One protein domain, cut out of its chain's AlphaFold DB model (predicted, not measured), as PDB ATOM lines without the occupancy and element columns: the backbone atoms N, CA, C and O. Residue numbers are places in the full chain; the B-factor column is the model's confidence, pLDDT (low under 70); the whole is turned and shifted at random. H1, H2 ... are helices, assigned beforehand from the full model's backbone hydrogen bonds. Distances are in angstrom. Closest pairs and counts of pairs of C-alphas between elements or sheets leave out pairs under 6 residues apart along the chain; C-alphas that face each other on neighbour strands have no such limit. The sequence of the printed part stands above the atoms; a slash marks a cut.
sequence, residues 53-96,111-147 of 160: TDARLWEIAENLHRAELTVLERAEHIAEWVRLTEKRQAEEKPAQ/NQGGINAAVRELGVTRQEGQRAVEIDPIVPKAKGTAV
ATOM      1  N   THR A  53     176.220 144.664 102.013       87.69
ATOM      2  CA  THR A  53     175.825 144.702 103.419       87.69
ATOM      3  C   THR A  53     176.674 143.735 104.241       87.69
ATOM      4  O   THR A  53     177.181 144.130 105.289       87.69
ATOM      5  N   ASP A  54     176.908 142.510 103.760       85.56
ATOM      6  CA  ASP A  54     177.776 141.530 104.422       85.56
ATOM      7  C   ASP A  54     179.181 142.085 104.598       85.56
ATOM      8  O   ASP A  54     179.715 142.087 105.706       85.56
ATOM      9  N   ALA A  55     179.770 142.599 103.517       83.12
ATOM     10  CA  ALA A  55     181.119 143.148 103.553       83.12
ATOM     11  C   ALA A  55     181.248 144.279 104.581       83.12
ATOM     12  O   ALA A  55     182.229 144.331 105.326       83.12
ATOM     13  N   ARG A  56     180.236 145.153 104.656       88.00
ATOM     14  CA  ARG A  56     180.221 146.253 105.619       88.00
ATOM     15  C   ARG A  56     180.045 145.770 107.056       88.00
ATOM     16  O   ARG A  56     180.718 146.284 107.946       88.00
ATOM     17  N   LEU A  57     179.195 144.769 107.292       89.69
ATOM     18  CA  LEU A  57     179.058 144.142 108.608       89.69
ATOM     19  C   LEU A  57     180.394 143.523 109.047       89.69
ATOM     20  O   LEU A  57     180.871 143.822 110.138       89.69
ATOM     21  N   TRP A  58     181.062 142.760 108.179       86.62
ATOM     22  CA  TRP A  58     182.388 142.201 108.472       86.62
ATOM     23  C   TRP A  58     183.414 143.272 108.860       86.62
ATOM     24  O   TRP A  58     184.120 143.111 109.856       86.62
ATOM     25  N   GLU A  59     183.473 144.374 108.111       84.44
ATOM     26  CA  GLU A  59     184.365 145.497 108.410       84.44
ATOM     27  C   GLU A  59     184.054 146.130 109.776       84.44
ATOM     28  O   GLU A  59     184.961 146.352 110.579       84.44
ATOM     29  N   ILE A  60     182.774 146.382 110.071       89.50
ATOM     30  CA  ILE A  60     182.333 146.931 111.359       89.50
ATOM     31  C   ILE A  60     182.732 146.001 112.506       89.50
ATOM     32  O   ILE A  60     183.281 146.469 113.505       89.50
ATOM     33  N   ALA A  61     182.476 144.696 112.374       88.56
ATOM     34  CA  ALA A  61     182.855 143.726 113.391       88.56
ATOM     35  C   ALA A  61     184.368 143.751 113.627       88.56
ATOM     36  O   ALA A  61     184.798 143.842 114.774       88.56
ATOM     37  N   GLU A  62     185.180 143.723 112.571       83.62
ATOM     38  CA  GLU A  62     186.643 143.745 112.692       83.62
ATOM     39  C   GLU A  62     187.141 145.023 113.373       83.62
ATOM     40  O   GLU A  62     187.921 144.939 114.322       83.62
ATOM     41  N   ASN A  63     186.624 146.185 112.965       82.81
ATOM     42  CA  ASN A  63     186.979 147.469 113.564       82.81
ATOM     43  C   ASN A  63     186.592 147.531 115.047       82.81
ATOM     44  O   ASN A  63     187.389 147.986 115.862       82.81
ATOM     45  N   LEU A  64     185.407 147.039 115.422       85.44
ATOM     46  CA  LEU A  64     184.944 147.048 116.813       85.44
ATOM     47  C   LEU A  64     185.756 146.140 117.742       85.44
ATOM     48  O   LEU A  64     185.830 146.418 118.938       85.44
ATOM     49  N   HIS A  65     186.371 145.081 117.212       81.12
ATOM     50  CA  HIS A  65     187.290 144.238 117.978       81.12
ATOM     51  C   HIS A  65     188.665 144.895 118.187       81.12
ATOM     52  O   HIS A  65     189.445 144.424 119.020       81.12
ATOM     53  N   ARG A  66     188.989 145.982 117.471       74.06
ATOM     54  CA  ARG A  66     190.227 146.744 117.684       74.06
ATOM     55  C   ARG A  66     190.054 147.711 118.852       74.06
ATOM     56  O   ARG A  66     189.091 148.464 118.922       74.06
ATOM     57  N   ALA A  67     191.048 147.761 119.733       67.31
ATOM     58  CA  ALA A  67     191.050 148.644 120.903       67.31
ATOM     59  C   ALA A  67     191.355 150.128 120.585       67.31
ATOM     60  O   ALA A  67     191.585 150.911 121.500       67.31
ATOM     61  N   GLU A  68     191.396 150.517 119.308       77.06
ATOM     62  CA  GLU A  68     191.865 151.836 118.850       77.06
ATOM     63  C   GLU A  68     190.727 152.817 118.516       77.06
ATOM     64  O   GLU A  68     190.999 153.975 118.211       77.06
ATOM     65  N   LEU A  69     189.462 152.386 118.575       81.25
ATOM     66  CA  LEU A  69     188.326 153.254 118.262       81.25
ATOM     67  C   LEU A  69     188.030 154.236 119.397       81.25
ATOM     68  O   LEU A  69     187.913 153.855 120.566       81.25
ATOM     69  N   THR A  70     187.802 155.498 119.039       84.00
ATOM     70  CA  THR A  70     187.215 156.474 119.959       84.00
ATOM     71  C   THR A  70     185.781 156.081 120.322       84.00
ATOM     72  O   THR A  70     185.104 155.344 119.602       84.00
ATOM     73  N   VAL A  71     185.266 156.620 121.433       83.62
ATOM     74  CA  VAL A  71     183.866 156.407 121.858       83.62
ATOM     75  C   VAL A  71     182.879 156.774 120.745       83.62
ATOM     76  O   VAL A  71     181.863 156.105 120.569       83.62
ATOM     77  N   LEU A  72     183.200 157.817 119.975       83.25
ATOM     78  CA  LEU A  72     182.370 158.312 118.887       83.25
ATOM     79  C   LEU A  72     182.358 157.353 117.692       83.25
ATOM     80  O   LEU A  72     181.285 156.958 117.247       83.25
ATOM     81  N   GLU A  73     183.531 156.929 117.221       84.56
ATOM     82  CA  GLU A  73     183.650 155.969 116.111       84.56
ATOM     83  C   GLU A  73     183.026 154.622 116.473       84.56
ATOM     84  O   GLU A  73     182.340 153.992 115.667       84.56
ATOM     85  N   ARG A  74     183.202 154.196 117.727       89.06
ATOM     86  CA  ARG A  74     182.557 152.993 118.242       89.06
ATOM     87  C   ARG A  74     181.032 153.103 118.175       89.06
ATOM     88  O   ARG A  74     180.379 152.148 117.756       89.06
ATOM     89  N   ALA A  75     180.471 154.240 118.588       90.19
ATOM     90  CA  ALA A  75     179.033 154.486 118.530       90.19
ATOM     91  C   ALA A  75     178.513 154.497 117.082       90.19
ATOM     92  O   ALA A  75     177.501 153.857 116.809       90.19
ATOM     93  N   GLU A  76     179.227 155.133 116.148       90.00
ATOM     94  CA  GLU A  76     178.875 155.121 114.718       90.00
ATOM     95  C   GLU A  76     178.827 153.698 114.157       90.00
ATOM     96  O   GLU A  76     177.843 153.301 113.534       90.00
ATOM     97  N   HIS A  77     179.860 152.902 114.431       92.44
ATOM     98  CA  HIS A  77     179.940 151.521 113.971       92.44
ATOM     99  C   HIS A  77     178.808 150.646 114.527       92.44
ATOM    100  O   HIS A  77     178.196 149.882 113.779       92.44
ATOM    101  N   ILE A  78     178.476 150.782 115.817       94.19
ATOM    102  CA  ILE A  78     177.339 150.058 116.406       94.19
ATOM    103  C   ILE A  78     176.015 150.515 115.775       94.19
ATOM    104  O   ILE A  78     175.182 149.677 115.430       94.19
ATOM    105  N   ALA A  79     175.796 151.822 115.622       94.44
ATOM    106  CA  ALA A  79     174.553 152.348 115.063       94.44
ATOM    107  C   ALA A  79     174.363 151.938 113.596       94.44
ATOM    108  O   ALA A  79     173.262 151.571 113.177       94.44
ATOM    109  N   GLU A  80     175.444 151.935 112.818       94.62
ATOM    110  CA  GLU A  80     175.434 151.445 111.447       94.62
ATOM    111  C   GLU A  80     175.102 149.950 111.375       94.62
ATOM    112  O   GLU A  80     174.228 149.569 110.596       94.62
ATOM    113  N   TRP A  81     175.700 149.120 112.236       95.25
ATOM    114  CA  TRP A  81     175.352 147.699 112.340       95.25
ATOM    115  C   TRP A  81     173.857 147.485 112.610       95.25
ATOM    116  O   TRP A  81     173.203 146.664 111.956       95.25
ATOM    117  N   VAL A  82     173.298 148.237 113.565       94.62
ATOM    118  CA  VAL A  82     171.868 148.183 113.904       94.62
ATOM    119  C   VAL A  82     171.019 148.468 112.663       94.62
ATOM    120  O   VAL A  82     170.162 147.655 112.322       94.62
ATOM    121  N   ARG A  83     171.309 149.549 111.928       94.44
ATOM    122  CA  ARG A  83     170.569 149.903 110.704       94.44
ATOM    123  C   ARG A  83     170.665 148.842 109.612       94.44
ATOM    124  O   ARG A  83     169.651 148.492 109.011       94.44
ATOM    125  N   LEU A  84     171.872 148.349 109.334       93.94
ATOM    126  CA  LEU A  84     172.107 147.373 108.267       93.94
ATOM    127  C   LEU A  84     171.366 146.061 108.542       93.94
ATOM    128  O   LEU A  84     170.708 145.518 107.656       93.94
ATOM    129  N   THR A  85     171.404 145.587 109.789       93.25
ATOM    130  CA  THR A  85     170.715 144.349 110.182       93.25
ATOM    131  C   THR A  85     169.192 144.503 110.256       93.25
ATOM    132  O   THR A  85     168.476 143.556 109.935       93.25
ATOM    133  N   GLU A  86     168.668 145.679 110.622       91.56
ATOM    134  CA  GLU A  86     167.227 145.976 110.534       91.56
ATOM    135  C   GLU A  86     166.738 146.007 109.089       91.56
ATOM    136  O   GLU A  86     165.713 145.395 108.776       91.56
ATOM    137  N   LYS A  87     167.485 146.680 108.208       90.00
ATOM    138  CA  LYS A  87     167.173 146.750 106.780       90.00
ATOM    139  C   LYS A  87     167.139 145.354 106.160       90.00
ATOM    140  O   LYS A  87     166.127 144.995 105.565       90.00
ATOM    141  N   ARG A  88     168.176 144.543 106.392       87.88
ATOM    142  CA  ARG A  88     168.232 143.146 105.931       87.88
ATOM    143  C   ARG A  88     167.023 142.344 106.405       87.88
ATOM    144  O   ARG A  88     166.345 141.694 105.618       87.88
ATOM    145  N   GLN A  89     166.690 142.446 107.689       85.88
ATOM    146  CA  GLN A  89     165.543 141.730 108.237       85.88
ATOM    147  C   GLN A  89     164.210 142.191 107.621       85.88
ATOM    148  O   GLN A  89     163.292 141.384 107.463       85.88
ATOM    149  N   ALA A  90     164.067 143.481 107.307       85.31
ATOM    150  CA  ALA A  90     162.887 144.008 106.631       85.31
ATOM    151  C   ALA A  90     162.782 143.505 105.180       85.31
ATOM    152  O   ALA A  90     161.681 143.169 104.745       85.31
ATOM    153  N   GLU A  91     163.911 143.396 104.476       83.00
ATOM    154  CA  GLU A  91     164.022 142.856 103.112       83.00
ATOM    155  C   GLU A  91     163.784 141.339 103.037       83.00
ATOM    156  O   GLU A  91     163.286 140.846 102.029       83.00
ATOM    157  N   GLU A  92     164.048 140.596 104.116       77.69
ATOM    158  CA  GLU A  92     163.752 139.156 104.226       77.69
ATOM    159  C   GLU A  92     162.297 138.859 104.644       77.69
ATOM    160  O   GLU A  92     161.736 137.806 104.322       77.69
ATOM    161  N   LYS A  93     161.642 139.793 105.348       70.69
ATOM    162  CA  LYS A  93     160.239 139.695 105.795       70.69
ATOM    163  C   LYS A  93     159.103 140.036 104.795       70.69
ATOM    164  O   LYS A  93     157.956 139.845 105.217       70.69
ATOM    165  N   PRO A  94     159.279 140.459 103.521       53.75
ATOM    166  CA  PRO A  94     158.157 140.894 102.680       53.75
ATOM    167  C   PRO A  94     157.129 139.795 102.347       53.75
ATOM    168  O   PRO A  94     156.058 140.110 101.839       53.75
ATOM    169  N   ALA A  95     157.402 138.517 102.646       52.09
ATOM    170  CA  ALA A  95     156.527 137.390 102.300       52.09
ATOM    171  C   ALA A  95     155.660 136.827 103.453       52.09
ATOM    172  O   ALA A  95     154.861 135.921 103.214       52.09
ATOM    173  N   GLN A  96     155.766 137.318 104.697       54.69
ATOM    174  CA  GLN A  96     154.969 136.799 105.831       54.69
ATOM    175  C   GLN A  96     153.946 137.809 106.368       54.69
ATOM    176  O   GLN A  96     153.887 138.098 107.561       54.69
ATOM    177  N   ASN A 111     163.206 139.176 117.001       64.19
ATOM    178  CA  ASN A 111     163.756 140.220 116.148       64.19
ATOM    179  C   ASN A 111     165.259 139.952 115.905       64.19
ATOM    180  O   ASN A 111     166.045 140.106 116.840       64.19
ATOM    181  N   GLN A 112     165.619 139.456 114.712       76.12
ATOM    182  CA  GLN A 112     166.967 138.965 114.405       76.12
ATOM    183  C   GLN A 112     167.927 140.104 114.055       76.12
ATOM    184  O   GLN A 112     169.130 139.902 114.191       76.12
ATOM    185  N   GLY A 113     167.400 141.273 113.673       86.31
ATOM    186  CA  GLY A 113     168.142 142.494 113.375       86.31
ATOM    187  C   GLY A 113     168.207 143.494 114.534       86.31
ATOM    188  O   GLY A 113     167.696 143.266 115.641       86.31
ATOM    189  N   GLY A 114     168.852 144.624 114.262       92.31
ATOM    190  CA  GLY A 114     168.921 145.792 115.131       92.31
ATOM    191  C   GLY A 114     169.792 145.597 116.364       92.31
ATOM    192  O   GLY A 114     170.794 144.880 116.342       92.31
ATOM    193  N   ILE A 115     169.397 146.219 117.478       92.06
ATOM    194  CA  ILE A 115     170.150 146.157 118.745       92.06
ATOM    195  C   ILE A 115     170.332 144.705 119.217       92.06
ATOM    196  O   ILE A 115     171.380 144.355 119.749       92.06
ATOM    197  N   ASN A 116     169.349 143.829 118.985       91.25
ATOM    198  CA  ASN A 116     169.470 142.413 119.347       91.25
ATOM    199  C   ASN A 116     170.543 141.684 118.528       91.25
ATOM    200  O   ASN A 116     171.201 140.792 119.062       91.25
ATOM    201  N   ALA A 117     170.713 142.042 117.251       91.44
ATOM    202  CA  ALA A 117     171.791 141.512 116.422       91.44
ATOM    203  C   ALA A 117     173.146 141.979 116.948       91.44
ATOM    204  O   ALA A 117     174.032 141.159 117.161       91.44
ATOM    205  N   ALA A 118     173.273 143.277 117.242       92.00
ATOM    206  CA  ALA A 118     174.498 143.845 117.795       92.00
ATOM    207  C   ALA A 118     174.903 143.150 119.108       92.00
ATOM    208  O   ALA A 118     176.047 142.737 119.256       92.00
ATOM    209  N   VAL A 119     173.963 142.939 120.037       93.12
ATOM    210  CA  VAL A 119     174.243 142.236 121.304       93.12
ATOM    211  C   VAL A 119     174.750 140.812 121.065       93.12
ATOM    212  O   VAL A 119     175.694 140.371 121.714       93.12
ATOM    213  N   ARG A 120     174.124 140.089 120.132       91.81
ATOM    214  CA  ARG A 120     174.446 138.686 119.845       91.81
ATOM    215  C   ARG A 120     175.782 138.522 119.121       91.81
ATOM    216  O   ARG A 120     176.514 137.593 119.433       91.81
ATOM    217  N   GLU A 121     176.058 139.372 118.137       91.00
ATOM    218  CA  GLU A 121     177.152 139.167 117.178       91.00
ATOM    219  C   GLU A 121     178.385 140.015 117.490       91.00
ATOM    220  O   GLU A 121     179.505 139.570 117.265       91.00
ATOM    221  N   LEU A 122     178.193 141.209 118.056       90.00
ATOM    222  CA  LEU A 122     179.285 142.106 118.443       90.00
ATOM    223  C   LEU A 122     179.631 142.015 119.935       90.00
ATOM    224  O   LEU A 122     180.578 142.660 120.379       90.00
ATOM    225  N   GLY A 123     178.838 141.286 120.730       90.75
ATOM    226  CA  GLY A 123     179.033 141.167 122.179       90.75
ATOM    227  C   GLY A 123     178.819 142.473 122.953       90.75
ATOM    228  O   GLY A 123     179.267 142.590 124.092       90.75
ATOM    229  N   VAL A 124     178.157 143.467 122.353       91.62
ATOM    230  CA  VAL A 124     177.858 144.742 123.022       91.62
ATOM    231  C   VAL A 124     176.680 144.602 123.978       91.62
ATOM    232  O   VAL A 124     175.795 143.764 123.806       91.62
ATOM    233  N   THR A 125     176.611 145.462 124.984       93.94
ATOM    234  CA  THR A 125     175.434 145.549 125.847       93.94
ATOM    235  C   THR A 125     174.272 146.222 125.115       93.94
ATOM    236  O   THR A 125     174.443 147.070 124.235       93.94
ATOM    237  N   ARG A 126     173.040 145.906 125.530       92.50
ATOM    238  CA  ARG A 126     171.838 146.576 125.007       92.50
ATOM    239  C   ARG A 126     171.883 148.093 125.229       92.50
ATOM    240  O   ARG A 126     171.400 148.840 124.385       92.50
ATOM    241  N   GLN A 127     172.451 148.541 126.349       92.56
ATOM    242  CA  GLN A 127     172.581 149.963 126.663       92.56
ATOM    243  C   GLN A 127     173.569 150.668 125.728       92.56
ATOM    244  O   GLN A 127     173.283 151.777 125.288       92.56
ATOM    245  N   GLU A 128     174.696 150.033 125.392       90.69
ATOM    246  CA  GLU A 128     175.624 150.551 124.378       90.69
ATOM    247  C   GLU A 128     174.948 150.655 123.011       90.69
ATOM    248  O   GLU A 128     175.053 151.696 122.371       90.69
ATOM    249  N   GLY A 129     174.199 149.626 122.600       92.50
ATOM    250  CA  GLY A 129     173.424 149.659 121.357       92.50
ATOM    251  C   GLY A 129     172.413 150.805 121.313       92.50
ATOM    252  O   GLY A 129     172.356 151.541 120.333       92.50
ATOM    253  N   GLN A 130     171.659 151.002 122.395       92.81
ATOM    254  CA  GLN A 130     170.683 152.087 122.500       92.81
ATOM    255  C   GLN A 130     171.353 153.470 122.443       92.81
ATOM    256  O   GLN A 130     170.948 154.320 121.653       92.81
ATOM    257  N   ARG A 131     172.419 153.674 123.228       91.00
ATOM    258  CA  ARG A 131     173.185 154.930 123.224       91.00
ATOM    259  C   ARG A 131     173.791 155.224 121.858       91.00
ATOM    260  O   ARG A 131     173.765 156.366 121.427       91.00
ATOM    261  N   ALA A 132     174.326 154.212 121.178       91.31
ATOM    262  CA  ALA A 132     174.897 154.372 119.848       91.31
ATOM    263  C   ALA A 132     173.864 154.915 118.849       91.31
ATOM    264  O   ALA A 132     174.145 155.885 118.151       91.31
ATOM    265  N   VAL A 133     172.653 154.351 118.843       91.50
ATOM    266  CA  VAL A 133     171.546 154.811 117.985       91.50
ATOM    267  C   VAL A 133     171.107 156.238 118.328       91.50
ATOM    268  O   VAL A 133     170.784 157.010 117.430       91.50
ATOM    269  N   GLU A 134     171.110 156.614 119.607       88.31
ATOM    270  CA  GLU A 134     170.776 157.977 120.050       88.31
ATOM    271  C   GLU A 134     171.851 159.007 119.676       88.31
ATOM    272  O   GLU A 134     171.537 160.152 119.350       88.31
ATOM    273  N   ILE A 135     173.122 158.604 119.727       82.69
ATOM    274  CA  ILE A 135     174.273 159.464 119.441       82.69
ATOM    275  C   ILE A 135     174.468 159.641 117.932       82.69
ATOM    276  O   ILE A 135     174.852 160.726 117.504       82.69
ATOM    277  N   ASP A 136     174.186 158.620 117.123       81.50
ATOM    278  CA  ASP A 136     174.465 158.596 115.683       81.50
ATOM    279  C   ASP A 136     173.976 159.838 114.905       81.50
ATOM    280  O   ASP A 136     174.796 160.428 114.209       81.50
ATOM    281  N   PRO A 137     172.743 160.360 115.079       78.44
ATOM    282  CA  PRO A 137     172.309 161.588 114.401       78.44
ATOM    283  C   PRO A 137     173.107 162.835 114.806       78.44
ATOM    284  O   PRO A 137     173.197 163.812 114.056       78.44
ATOM    285  N   ILE A 138     173.670 162.826 116.014       75.44
ATOM    286  CA  ILE A 138     174.469 163.917 116.574       75.44
ATOM    287  C   ILE A 138     175.890 163.864 116.005       75.44
ATOM    288  O   ILE A 138     176.505 164.916 115.827       75.44
ATOM    289  N   VAL A 139     176.406 162.677 115.665       68.00
ATOM    290  CA  VAL A 139     177.803 162.502 115.249       68.00
ATOM    291  C   VAL A 139     178.176 163.273 113.980       68.00
ATOM    292  O   VAL A 139     179.163 164.007 114.040       68.00
ATOM    293  N   PRO A 140     177.417 163.226 112.865       67.19
ATOM    294  CA  PRO A 140     177.726 164.029 111.683       67.19
ATOM    295  C   PRO A 140     177.784 165.527 111.994       67.19
ATOM    296  O   PRO A 140     178.664 166.238 111.509       67.19
ATOM    297  N   LYS A 141     176.885 166.009 112.861       63.84
ATOM    298  CA  LYS A 141     176.841 167.410 113.296       63.84
ATOM    299  C   LYS A 141     178.033 167.760 114.192       63.84
ATOM    300  O   LYS A 141     178.649 168.809 114.011       63.84
ATOM    301  N   ALA A 142     178.396 166.878 115.120       61.81
ATOM    302  CA  ALA A 142     179.539 167.047 116.010       61.81
ATOM    303  C   ALA A 142     180.872 167.006 115.245       61.81
ATOM    304  O   ALA A 142     181.711 167.880 115.450       61.81
ATOM    305  N   LYS A 143     181.038 166.072 114.299       61.97
ATOM    306  CA  LYS A 143     182.206 166.002 113.406       61.97
ATOM    307  C   LYS A 143     182.299 167.224 112.505       61.97
ATOM    308  O   LYS A 143     183.366 167.816 112.420       61.97
ATOM    309  N   GLY A 144     181.189 167.659 111.905       60.12
ATOM    310  CA  GLY A 144     181.152 168.896 111.121       60.12
ATOM    311  C   GLY A 144     181.604 170.111 111.933       60.12
ATOM    312  O   GLY A 144     182.357 170.940 111.434       60.12
ATOM    313  N   THR A 145     181.230 170.167 113.214       58.81
ATOM    314  CA  THR A 145     181.650 171.236 114.131       58.81
ATOM    315  C   THR A 145     183.126 171.108 114.535       58.81
ATOM    316  O   THR A 145     183.832 172.109 114.557       58.81
ATOM    317  N   ALA A 146     183.627 169.895 114.795       55.81
ATOM    318  CA  ALA A 146     185.034 169.643 115.129       55.81
ATOM    319  C   ALA A 146     185.984 169.917 113.947       55.81
ATOM    320  O   ALA A 146     187.059 170.485 114.131       55.81
ATOM    321  N   VAL A 147     185.558 169.571 112.728       54.16
ATOM    322  CA  VAL A 147     186.268 169.875 111.476       54.16
ATOM    323  C   VAL A 147     186.233 171.379 111.197       54.16
ATOM    324  O   VAL A 147     187.277 171.965 110.926       54.16
TER     325      VAL A 147
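What this domain is: This is residues 53 to 96 and 111 to 147 of the 160 residues of the protein "ParB domain-containing protein" of Xanthobacteraceae bacterium (UniProt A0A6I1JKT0). What does the model look like? One long helix, H2, is the core: H1 folds back along one side of it as a helical hairpin, while H3 and H4 cross it on another side. H5 follows H4 past the first end of H2, and residues 91 to 96 stick out at the opposite end. What is it made of? The printed part has 81 residues with five named helices, H1 to H5 in chain order, and no named strand: the class is all helix. How is it shaped overall? It is compact, with a radius of gyration of the C-alphas of 13.1 A, yet elongated, spanning 45 by 25 by 25 A.

How they stand to each other: Which helix is the hub? H2, residues 71 to 92, is the hub, touching three other helices. What touches it? H1, residues 53 to 65, touches residues 74 to 84 of H2 at a shallow tilt of 29 degrees, opposite ways, and the closest C-alphas are those of Ile 60 and His 77, 5.8 A apart. H3, residues 115 to 121, touches residues 78 to 85 of H2, about perpendicular at 82 degrees, with the C-alphas of Val 82 and Ile 115 closest at 5.5 A. H4, residues 126 to 135, touches residues 74 to 82 of H2, about perpendicular at 80 degrees, with the C-alphas of Ala 75 and Ala 132 closest at 4.3 A. How do the others stand? H3 and H4 touch at a steep tilt of 56 degrees, opposite ways, the closest C-alphas being those of Ile 115 and Gly 129 at 5.5 A. H5, residues 138 to 147, is close to but not clearly touching H2, with the C-alphas of Leu 72 and Val 139 closest at 7.2 A, and it meets H4 only through their link. H1 and H3 are only just apart, their closest C-alphas 8.2 A from each other. What do the backbones show? In H1, H2, H3, H4 and H5 every O i to N i+4 pair is within hydrogen-bond range.

Where its parts are: Where is the longest helix? H2 runs from C-alpha 71 at (183.866, 156.407, 121.858) to C-alpha 92 at (163.752, 139.156, 104.226), 31.8 A. Where are the others? H1 begins at C-alpha 53 at (175.825, 144.702, 103.419) and measures 18.5 A. H3 measures 10.0 A, and H4 and H5 14.2 A each; H5 ends at C-alpha 147 at (186.268, 169.875, 111.476).

The domain as a whole: How far does it reach? The two C-alphas farthest apart, those of Gln 96 and Val 147, are 45.9 A apart. Is anything missing? Residues 97 to 110 are not printed, and C-alphas 96 and 111 are 14.0 A apart across the cut, which falls between H2 and H3. The links printed whole, H1 to H2, H3 to H4 and H4 to H5, are tight. Where is confidence low? The mean pLDDT of the printed part is 83.0, and residue 67, residues 94 to 96, residue 111 and residues 139 to 147 are under 70.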